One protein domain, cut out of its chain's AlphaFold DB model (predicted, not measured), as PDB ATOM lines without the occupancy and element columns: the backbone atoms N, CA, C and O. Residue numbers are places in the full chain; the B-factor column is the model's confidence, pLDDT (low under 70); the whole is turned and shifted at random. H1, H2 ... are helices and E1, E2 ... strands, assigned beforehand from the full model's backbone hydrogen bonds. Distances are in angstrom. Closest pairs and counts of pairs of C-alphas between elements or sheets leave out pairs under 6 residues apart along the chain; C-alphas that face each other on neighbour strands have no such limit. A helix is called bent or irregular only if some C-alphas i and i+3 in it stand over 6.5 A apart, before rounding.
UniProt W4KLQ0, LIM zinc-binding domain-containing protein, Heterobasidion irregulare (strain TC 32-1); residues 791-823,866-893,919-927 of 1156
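Overview. This is residues 791 to 823, 866 to 893 and 919 to 927 of the 1156 residues of the protein "LIM zinc-binding domain-containing protein" of Heterobasidion irregulare (strain TC 32-1) (UniProt W4KLQ0). Two small antiparallel sheets stand end to end along an elongated body, joined by a nearly straight ribbon in which E4 runs on into E5. H1 covers one face of the sheet E3 - E2 - E4 at one end of the body, and the pair E1 - E5 lies toward the other end. The printed part has 70 residues, with one named helix and five named strands in the order E1 E2 E3 H1 E4 E5; the class is mixed, helices and strands, with 31 residues, under half, in named elements. The whole is compact, with a radius of gyration of the C-alphas of 12.6 A, and spans 42 by 22 by 18 A.

Arrangement. E1, residues 802 to 805, is antiparallel to E5, residues 923 to 926, at 153 degrees, with N 803 and O 925 2.9 A apart. Residues 804 to 805 of E1 also pair antiparallel with residues 811 to 812. E2, residues 871 to 875, and E3, residues 878 to 880, form a hairpin, with N 873 and O 880 2.8 A apart. E2 is also antiparallel to E4, residues 919 to 921, with N 920 and O 872 2.8 A apart. H1, residues 882 to 893, is on this sheet in two layers, a helix on one face of a sheet, at a height over the sheet of 10.2 A. It lies over E2 and runs along the strands, at 15 degrees to E2 on the local plane; the closest C-alphas, of Trp 873 and Met 885, are 6.4 A apart. Every O i to N i+4 pair in H1 is within hydrogen-bond range. E4 runs on into E5 at 9 degrees. E1 and H1 are apart.

Along the chain. E1 begins at C-alpha 802 (-5.335, -21.656, -30.400) and is 9.7 A long. E2 measures 13.2 A, E3 6.2 A, H1 16.5 A and E4 7.1 A. E5, 10.0 A long, ends at C-alpha 926 (-4.921, -25.458, -31.895).

Size, cuts and confidence. The two C-alphas farthest apart, of Glu 800 and Asp 893, are 42.7 A apart. Residues 824 to 865 and 894 to 918 are not printed, with C-alpha gaps of 11.9 A and 18.5 A. Of the links printed whole, none is long; residues 806 to 823 hold no named element. Residues 891 to 893 have pLDDT under 70.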
ATOM      1  N   ALA A 791     -16.866 -15.817 -29.521       89.75
ATOM      2  CA  ALA A 791     -18.211 -15.628 -28.989       89.75
ATOM      3  C   ALA A 791     -18.342 -14.437 -28.015       89.75
ATOM      4  O   ALA A 791     -19.462 -14.077 -27.662       89.75
ATOM      5  N   LEU A 792     -17.233 -13.804 -27.602       88.50
ATOM      6  CA  LEU A 792     -17.272 -12.536 -26.869       88.50
ATOM      7  C   LEU A 792     -17.750 -11.412 -27.817       88.50
ATOM      8  O   LEU A 792     -17.036 -11.127 -28.786       88.50
ATOM      9  N   PRO A 793     -18.890 -10.733 -27.555       84.00
ATOM     10  CA  PRO A 793     -19.473  -9.767 -28.495       84.00
ATOM     11  C   PRO A 793     -18.583  -8.556 -28.796       84.00
ATOM     12  O   PRO A 793     -18.618  -8.027 -29.904       84.00
ATOM     13  N   GLU A 794     -17.771  -8.134 -27.824       85.12
ATOM     14  CA  GLU A 794     -16.807  -7.033 -27.959       85.12
ATOM     15  C   GLU A 794     -15.653  -7.379 -28.911       85.12
ATOM     16  O   GLU A 794     -15.075  -6.496 -29.543       85.12
ATOM     17  N   CYS A 795     -15.334  -8.671 -29.040       90.75
ATOM     18  CA  CYS A 795     -14.319  -9.164 -29.955       90.75
ATOM     19  C   CYS A 795     -14.928  -9.462 -31.331       90.75
ATOM     20  O   CYS A 795     -14.603  -8.789 -32.310       90.75
ATOM     21  N   GLY A 796     -15.769 -10.500 -31.432       87.88
ATOM     22  CA  GLY A 796     -16.362 -10.976 -32.692       87.88
ATOM     23  C   GLY A 796     -15.368 -11.362 -33.805       87.88
ATOM     24  O   GLY A 796     -15.785 -11.609 -34.937       87.88
ATOM     25  N   GLN A 797     -14.058 -11.383 -33.533       89.69
ATOM     26  CA  GLN A 797     -13.024 -11.583 -34.552       89.69
ATOM     27  C   GLN A 797     -12.846 -13.067 -34.923       89.69
ATOM     28  O   GLN A 797     -13.136 -13.947 -34.102       89.69
ATOM     29  N   PRO A 798     -12.330 -13.371 -36.132       91.88
ATOM     30  CA  PRO A 798     -11.831 -14.705 -36.465       91.88
ATOM     31  C   PRO A 798     -10.780 -15.187 -35.455       91.88
ATOM     32  O   PRO A 798      -9.882 -14.436 -35.068       91.88
ATOM     33  N   ILE A 799     -10.883 -16.452 -35.038       90.56
ATOM     34  CA  ILE A 799      -9.850 -17.109 -34.229       90.56
ATOM     35  C   ILE A 799      -8.906 -17.869 -35.163       90.56
ATOM     36  O   ILE A 799      -9.246 -18.943 -35.658       90.56
ATOM     37  N   GLU A 800      -7.726 -17.305 -35.415       87.50
ATOM     38  CA  GLU A 800      -6.638 -17.939 -36.169       87.50
ATOM     39  C   GLU A 800      -5.583 -18.471 -35.177       87.50
ATOM     40  O   GLU A 800      -4.820 -17.695 -34.609       87.50
ATOM     41  N   GLY A 801      -5.548 -19.792 -34.939       86.44
ATOM     42  CA  GLY A 801      -4.602 -20.434 -34.008       86.44
ATOM     43  C   GLY A 801      -5.282 -21.118 -32.807       86.44
ATOM     44  O   GLY A 801      -6.318 -21.755 -33.011       86.44
ATOM     45  N   PRO A 802      -4.716 -21.064 -31.585       86.44
ATOM     46  CA  PRO A 802      -5.335 -21.656 -30.400       86.44
ATOM     47  C   PRO A 802      -6.676 -20.990 -30.074       86.44
ATOM     48  O   PRO A 802      -6.740 -19.778 -29.875       86.44
ATOM     49  N   CYS A 803      -7.739 -21.786 -29.956       89.94
ATOM     50  CA  CYS A 803      -9.017 -21.357 -29.394       89.94
ATOM     51  C   CYS A 803      -9.264 -22.015 -28.030       89.94
ATOM     52  O   CYS A 803      -8.822 -23.134 -27.767       89.94
ATOM     53  N   ALA A 804      -9.974 -21.311 -27.153       88.75
ATOM     54  CA  ALA A 804     -10.482 -21.838 -25.897       88.75
ATOM     55  C   ALA A 804     -11.974 -22.151 -26.069       88.75
ATOM     56  O   ALA A 804     -12.767 -21.267 -26.400       88.75
ATOM     57  N   VAL A 805     -12.359 -23.413 -25.878       88.56
ATOM     58  CA  VAL A 805     -13.733 -23.883 -26.097       88.56
ATOM     59  C   VAL A 805     -14.428 -24.101 -24.754       88.56
ATOM     60  O   VAL A 805     -13.947 -24.867 -23.909       88.56
ATOM     61  N   SER A 806     -15.566 -23.430 -24.554       86.31
ATOM     62  CA  SER A 806     -16.438 -23.671 -23.400       86.31
ATOM     63  C   SER A 806     -17.264 -24.948 -23.600       86.31
ATOM     64  O   SER A 806     -17.460 -25.418 -24.722       86.31
ATOM     65  N   HIS A 807     -17.802 -25.521 -22.520       81.75
ATOM     66  CA  HIS A 807     -18.643 -26.722 -22.611       81.75
ATOM     67  C   HIS A 807     -19.900 -26.496 -23.476       81.75
ATOM     68  O   HIS A 807     -20.418 -27.432 -24.082       81.75
ATOM     69  N   ASN A 808     -20.361 -25.248 -23.591       83.00
ATOM     70  CA  ASN A 808     -21.506 -24.870 -24.421       83.00
ATOM     71  C   ASN A 808     -21.176 -24.842 -25.931       83.00
ATOM     72  O   ASN A 808     -22.052 -24.557 -26.743       83.00
ATOM     73  N   GLY A 809     -19.933 -25.154 -26.320       85.50
ATOM     74  CA  GLY A 809     -19.464 -25.195 -27.709       85.50
ATOM     75  C   GLY A 809     -19.030 -23.838 -28.269       85.50
ATOM     76  O   GLY A 809     -18.492 -23.778 -29.374       85.50
ATOM     77  N   SER A 810     -19.226 -22.756 -27.512       88.06
ATOM     78  CA  SER A 810     -18.751 -21.417 -27.852       88.06
ATOM     79  C   SER A 810     -17.221 -21.372 -27.836       88.06
ATOM     80  O   SER A 810     -16.584 -21.796 -26.868       88.06
ATOM     81  N   GLN A 811     -16.639 -20.849 -28.915       90.44
ATOM     82  CA  GLN A 811     -15.196 -20.673 -29.066       90.44
ATOM     83  C   GLN A 811     -14.805 -19.237 -28.708       90.44
ATOM     84  O   GLN A 811     -15.513 -18.288 -29.046       90.44
ATOM     85  N   PHE A 812     -13.662 -19.075 -28.052       90.19
ATOM     86  CA  PHE A 812     -13.097 -17.789 -27.654       90.19
ATOM     87  C   PHE A 812     -11.600 -17.766 -27.974       90.19
ATOM     88  O   PHE A 812     -10.968 -18.824 -28.060       90.19
ATOM     89  N   HIS A 813     -10.995 -16.584 -28.112       90.38
ATOM     90  CA  HIS A 813      -9.533 -16.494 -27.997       90.38
ATOM     91  C   HIS A 813      -9.102 -16.795 -26.549       90.38
ATOM     92  O   HIS A 813      -9.887 -16.551 -25.625       90.38
ATOM     93  N   PRO A 814      -7.874 -17.289 -26.308       88.06
ATOM     94  CA  PRO A 814      -7.411 -17.660 -24.971       88.06
ATOM     95  C   PRO A 814      -7.434 -16.519 -23.940       88.06
ATOM     96  O   PRO A 814      -7.485 -16.789 -22.738       88.06
ATOM     97  N   GLU A 815      -7.351 -15.263 -24.374       86.88
ATOM     98  CA  GLU A 815      -7.465 -14.057 -23.548       86.88
ATOM     99  C   GLU A 815      -8.913 -13.622 -23.273       86.88
ATOM    100  O   GLU A 815      -9.175 -13.044 -22.224       86.88
ATOM    101  N   HIS A 816      -9.857 -13.948 -24.159       89.44
ATOM    102  CA  HIS A 816     -11.252 -13.495 -24.077       89.44
ATOM    103  C   HIS A 816     -12.155 -14.384 -23.205       89.44
ATOM    104  O   HIS A 816     -13.295 -14.010 -22.931       89.44
ATOM    105  N   LEU A 817     -11.669 -15.543 -22.745       88.94
ATOM    106  CA  LEU A 817     -12.418 -16.441 -21.862       88.94
ATOM    107  C   LEU A 817     -12.172 -16.080 -20.387       88.94
ATOM    108  O   LEU A 817     -11.275 -16.620 -19.737       88.94
ATOM    109  N   MET A 818     -12.948 -15.120 -19.880       88.81
ATOM    110  CA  MET A 818     -12.799 -14.511 -18.548       88.81
ATOM    111  C   MET A 818     -13.980 -14.820 -17.614       88.81
ATOM    112  O   MET A 818     -15.026 -15.294 -18.050       88.81
ATOM    113  N   CYS A 819     -13.795 -14.553 -16.320       89.88
ATOM    114  CA  CYS A 819     -14.792 -14.762 -15.272       89.88
ATOM    115  C   CYS A 819     -15.940 -13.735 -15.310       89.88
ATOM    116  O   CYS A 819     -15.736 -12.535 -15.157       89.88
ATOM    117  N   GLU A 820     -17.174 -14.225 -15.363       87.31
ATOM    118  CA  GLU A 820     -18.422 -13.455 -15.496       87.31
ATOM    119  C   GLU A 820     -18.967 -12.896 -14.158       87.31
ATOM    120  O   GLU A 820     -20.166 -12.690 -13.993       87.31
ATOM    121  N   TYR A 821     -18.099 -12.695 -13.161       86.56
ATOM    122  CA  TYR A 821     -18.510 -12.120 -11.874       86.56
ATOM    123  C   TYR A 821     -18.486 -10.595 -11.966       86.56
ATOM    124  O   TYR A 821     -17.426  -9.996 -12.189       86.56
ATOM    125  N   GLU A 822     -19.656  -9.997 -11.783       80.88
ATOM    126  CA  GLU A 822     -19.847  -8.568 -11.563       80.88
ATOM    127  C   GLU A 822     -19.972  -8.340 -10.051       80.88
ATOM    128  O   GLU A 822     -20.581  -9.143  -9.350       80.88
ATOM    129  N   SER A 823     -19.330  -7.293  -9.531       73.19
ATOM    130  CA  SER A 823     -19.370  -6.969  -8.105       73.19
ATOM    131  C   SER A 823     -20.519  -5.998  -7.832       73.19
ATOM    132  O   SER A 823     -20.305  -4.780  -7.841       73.19
ATOM    133  N   THR A 866     -11.241 -10.052 -13.987       82.50
ATOM    134  CA  THR A 866     -10.279 -10.231 -15.091       82.50
ATOM    135  C   THR A 866      -9.578 -11.598 -15.110       82.50
ATOM    136  O   THR A 866      -8.688 -11.829 -15.930       82.50
ATOM    137  N   VAL A 867      -9.946 -12.528 -14.218       86.50
ATOM    138  CA  VAL A 867      -9.330 -13.861 -14.153       86.50
ATOM    139  C   VAL A 867      -9.701 -14.663 -15.400       86.50
ATOM    140  O   VAL A 867     -10.864 -15.022 -15.605       86.50
ATOM    141  N   ARG A 868      -8.686 -14.970 -16.216       84.56
ATOM    142  CA  ARG A 868      -8.789 -15.888 -17.355       84.56
ATOM    143  C   ARG A 868      -9.105 -17.297 -16.866       84.56
ATOM    144  O   ARG A 868      -8.484 -17.797 -15.928       84.56
ATOM    145  N   LEU A 869     -10.061 -17.937 -17.519       84.81
ATOM    146  CA  LEU A 869     -10.558 -19.250 -17.146       84.81
ATOM    147  C   LEU A 869      -9.741 -20.344 -17.844       84.81
ATOM    148  O   LEU A 869      -9.695 -20.417 -19.068       84.81
ATOM    149  N   VAL A 870      -9.110 -21.197 -17.036       82.44
ATOM    150  CA  VAL A 870      -8.474 -22.468 -17.444       82.44
ATOM    151  C   VAL A 870      -9.265 -23.620 -16.824       82.44
ATOM    152  O   VAL A 870      -9.730 -24.543 -17.494       82.44
ATOM    153  N   GLU A 871      -9.521 -23.494 -15.527       86.00
ATOM    154  CA  GLU A 871     -10.620 -24.157 -14.845       86.00
ATOM    155  C   GLU A 871     -11.666 -23.102 -14.471       86.00
ATOM    156  O   GLU A 871     -11.328 -21.975 -14.101       86.00
ATOM    157  N   TYR A 872     -12.939 -23.467 -14.578       87.69
ATOM    158  CA  TYR A 872     -14.071 -22.607 -14.257       87.69
ATOM    159  C   TYR A 872     -15.164 -23.399 -13.562       87.69
ATOM    160  O   TYR A 872     -15.158 -24.631 -13.520       87.69
ATOM    161  N   TRP A 873     -16.121 -22.675 -13.016       88.69
ATOM    162  CA  TRP A 873     -17.317 -23.217 -12.416       88.69
ATOM    163  C   TRP A 873     -18.509 -22.593 -13.117       88.69
ATOM    164  O   TRP A 873     -18.655 -21.373 -13.124       88.69
ATOM    165  N   GLU A 874     -19.360 -23.425 -13.707       87.56
ATOM    166  CA  GLU A 874     -20.672 -22.950 -14.128       87.56
ATOM    167  C   GLU A 874     -21.584 -22.891 -12.909       87.56
ATOM    168  O   GLU A 874     -21.806 -23.912 -12.251       87.56
ATOM    169  N   VAL A 875     -22.090 -21.693 -12.625       86.56
ATOM    170  CA  VAL A 875     -23.116 -21.429 -11.615       86.56
ATOM    171  C   VAL A 875     -24.241 -20.695 -12.330       86.56
ATOM    172  O   VAL A 875     -24.037 -19.610 -12.861       86.56
ATOM    173  N   GLU A 876     -25.412 -21.327 -12.416       81.44
ATOM    174  CA  GLU A 876     -26.624 -20.734 -13.020       81.44
ATOM    175  C   GLU A 876     -26.444 -20.248 -14.475       81.44
ATOM    176  O   GLU A 876     -27.154 -19.376 -14.960       81.44
ATOM    177  N   GLY A 877     -25.506 -20.873 -15.194       78.62
ATOM    178  CA  GLY A 877     -25.154 -20.560 -16.580       78.62
ATOM    179  C   GLY A 877     -23.977 -19.593 -16.725       78.62
ATOM    180  O   GLY A 877     -23.344 -19.610 -17.780       78.62
ATOM    181  N   ARG A 878     -23.633 -18.832 -15.675       85.19
ATOM    182  CA  ARG A 878     -22.477 -17.924 -15.669       85.19
ATOM    183  C   ARG A 878     -21.164 -18.690 -15.523       85.19
ATOM    184  O   ARG A 878     -21.092 -19.658 -14.757       85.19
ATOM    185  N   MET A 879     -20.113 -18.246 -16.211       87.25
ATOM    186  CA  MET A 879     -18.776 -18.857 -16.141       87.25
ATOM    187  C   MET A 879     -17.886 -18.152 -15.105       87.25
ATOM    188  O   MET A 879     -17.329 -17.088 -15.368       87.25
ATOM    189  N   LEU A 880     -17.727 -18.747 -13.918       88.75
ATOM    190  CA  LEU A 880     -17.015 -18.141 -12.784       88.75
ATOM    191  C   LEU A 880     -15.637 -18.775 -12.526       88.75
ATOM    192  O   LEU A 880     -15.437 -19.975 -12.716       88.75
ATOM    193  N   CYS A 881     -14.685 -17.988 -12.019       90.94
ATOM    194  CA  CYS A 881     -13.451 -18.505 -11.428       90.94
ATOM    195  C   CYS A 881     -13.734 -19.129 -10.048       90.94
ATOM    196  O   CYS A 881     -14.782 -18.889  -9.444       90.94
ATOM    197  N   GLU A 882     -12.803 -19.919  -9.507       88.62
ATOM    198  CA  GLU A 882     -13.029 -20.613  -8.231       88.62
ATOM    199  C   GLU A 882     -13.272 -19.661  -7.043       88.62
ATOM    200  O   GLU A 882     -14.115 -19.952  -6.198       88.62
ATOM    201  N   GLN A 883     -12.605 -18.503  -6.995       87.50
ATOM    202  CA  GLN A 883     -12.807 -17.513  -5.928       87.50
ATOM    203  C   GLN A 883     -14.224 -16.918  -5.953       87.50
ATOM    204  O   GLN A 883     -14.851 -16.785  -4.903       87.50
ATOM    205  N   HIS A 884     -14.756 -16.608  -7.138       89.00
ATOM    206  CA  HIS A 884     -16.087 -16.012  -7.271       89.00
ATOM    207  C   HIS A 884     -17.225 -17.031  -7.264       89.00
ATOM    208  O   HIS A 884     -18.287 -16.720  -6.741       89.00
ATOM    209  N   MET A 885     -16.992 -18.276  -7.692       88.00
ATOM    210  CA  MET A 885     -17.900 -19.381  -7.360       88.00
ATOM    211  C   MET A 885     -18.061 -19.508  -5.843       88.00
ATOM    212  O   MET A 885     -19.186 -19.589  -5.360       88.00
ATOM    213  N   ARG A 886     -16.952 -19.478  -5.086       84.00
ATOM    214  CA  ARG A 886     -17.006 -19.565  -3.620       84.00
ATOM    215  C   ARG A 886     -17.787 -18.396  -3.010       84.00
ATOM    216  O   ARG A 886     -18.582 -18.661  -2.119       84.00
ATOM    217  N   ARG A 887     -17.618 -17.155  -3.498       84.00
ATOM    218  CA  ARG A 887     -18.437 -16.001  -3.060       84.00
ATOM    219  C   ARG A 887     -19.930 -16.222  -3.338       84.00
ATOM    220  O   ARG A 887     -20.683 -16.322  -2.377       84.00
ATOM    221  N   VAL A 888     -20.323 -16.469  -4.591       82.62
ATOM    222  CA  VAL A 888     -21.738 -16.668  -4.987       82.62
ATOM    223  C   VAL A 888     -22.416 -17.815  -4.226       82.62
ATOM    224  O   VAL A 888     -23.577 -17.708  -3.839       82.62
ATOM    225  N   VAL A 889     -21.705 -18.918  -3.967       79.81
ATOM    226  CA  VAL A 889     -22.249 -20.040  -3.177       79.81
ATOM    227  C   VAL A 889     -22.406 -19.672  -1.692       79.81
ATOM    228  O   VAL A 889     -23.397 -20.058  -1.080       79.81
ATOM    229  N   ILE A 890     -21.470 -18.909  -1.119       76.56
ATOM    230  CA  ILE A 890     -21.526 -18.436   0.279       76.56
ATOM    231  C   ILE A 890     -22.587 -17.336   0.470       76.56
ATOM    232  O   ILE A 890     -23.173 -17.234   1.547       76.56
ATOM    233  N   GLU A 891     -22.850 -16.529  -0.555       68.75
ATOM    234  CA  GLU A 891     -23.924 -15.529  -0.586       68.75
ATOM    235  C   GLU A 891     -25.300 -16.235  -0.565       68.75
ATOM    236  O   GLU A 891     -26.073 -16.038   0.375       68.75
ATOM    237  N   GLN A 892     -25.546 -17.202  -1.465       64.62
ATOM    238  CA  GLN A 892     -26.796 -17.992  -1.479       64.62
ATOM    239  C   GLN A 892     -27.061 -18.795  -0.183       64.62
ATOM    240  O   GLN A 892     -28.218 -18.980   0.218       64.62
ATOM    241  N   ASP A 893     -26.014 -19.285   0.489       63.31
ATOM    242  CA  ASP A 893     -26.151 -19.979   1.779       63.31
ATOM    243  C   ASP A 893     -26.468 -19.008   2.946       63.31
ATOM    244  O   ASP A 893     -27.048 -19.435   3.944       63.31
ATOM    245  N   LYS A 919     -17.774 -27.651 -11.558       85.81
ATOM    246  CA  LYS A 919     -16.412 -27.444 -12.070       85.81
ATOM    247  C   LYS A 919     -16.291 -28.012 -13.484       85.81
ATOM    248  O   LYS A 919     -16.684 -29.153 -13.740       85.81
ATOM    249  N   ARG A 920     -15.726 -27.220 -14.390       84.38
ATOM    250  CA  ARG A 920     -15.426 -27.560 -15.782       84.38
ATOM    251  C   ARG A 920     -14.030 -27.045 -16.135       84.38
ATOM    252  O   ARG A 920     -13.486 -26.160 -15.482       84.38
ATOM    253  N   MET A 921     -13.437 -27.635 -17.163       82.31
ATOM    254  CA  MET A 921     -12.112 -27.278 -17.667       82.31
ATOM    255  C   MET A 921     -12.267 -26.759 -19.095       82.31
ATOM    256  O   MET A 921     -13.071 -27.300 -19.859       82.31
ATOM    257  N   THR A 922     -11.559 -25.691 -19.451       83.69
ATOM    258  CA  THR A 922     -11.592 -25.146 -20.814       83.69
ATOM    259  C   THR A 922     -10.746 -26.026 -21.720       83.69
ATOM    260  O   THR A 922      -9.591 -26.315 -21.399       83.69
ATOM    261  N   VAL A 923     -11.287 -26.445 -22.864       84.00
ATOM    262  CA  VAL A 923     -10.497 -27.214 -23.831       84.00
ATOM    263  C   VAL A 923      -9.792 -26.224 -24.751       84.00
ATOM    264  O   VAL A 923     -10.444 -25.551 -25.548       84.00
ATOM    265  N   PHE A 924      -8.469 -26.128 -24.633       82.06
ATOM    266  CA  PHE A 924      -7.642 -25.401 -25.592       82.06
ATOM    267  C   PHE A 924      -7.393 -26.286 -26.819       82.06
ATOM    268  O   PHE A 924      -7.007 -27.447 -26.674       82.06
ATOM    269  N   ILE A 925      -7.653 -25.756 -28.016       84.38
ATOM    270  CA  ILE A 925      -7.539 -26.480 -29.289       84.38
ATOM    271  C   ILE A 925      -6.784 -25.613 -30.298       84.38
ATOM    272  O   ILE A 925      -7.239 -24.530 -30.656       84.38
ATOM    273  N   ASP A 926      -5.659 -26.109 -30.810       77.69
ATOM    274  CA  ASP A 926      -4.921 -25.458 -31.895       77.69
ATOM    275  C   ASP A 926      -5.604 -25.678 -33.250       77.69
ATOM    276  O   ASP A 926      -5.363 -26.679 -33.932       77.69
ATOM    277  N   LEU A 927      -6.406 -24.704 -33.698       70.50
ATOM    278  CA  LEU A 927      -7.015 -24.718 -35.038       70.50
ATOM    279  C   LEU A 927      -5.947 -24.748 -36.152       70.50
ATOM    280  O   LEU A 927      -6.196 -25.262 -37.242       70.50
TER     281      LEU A 927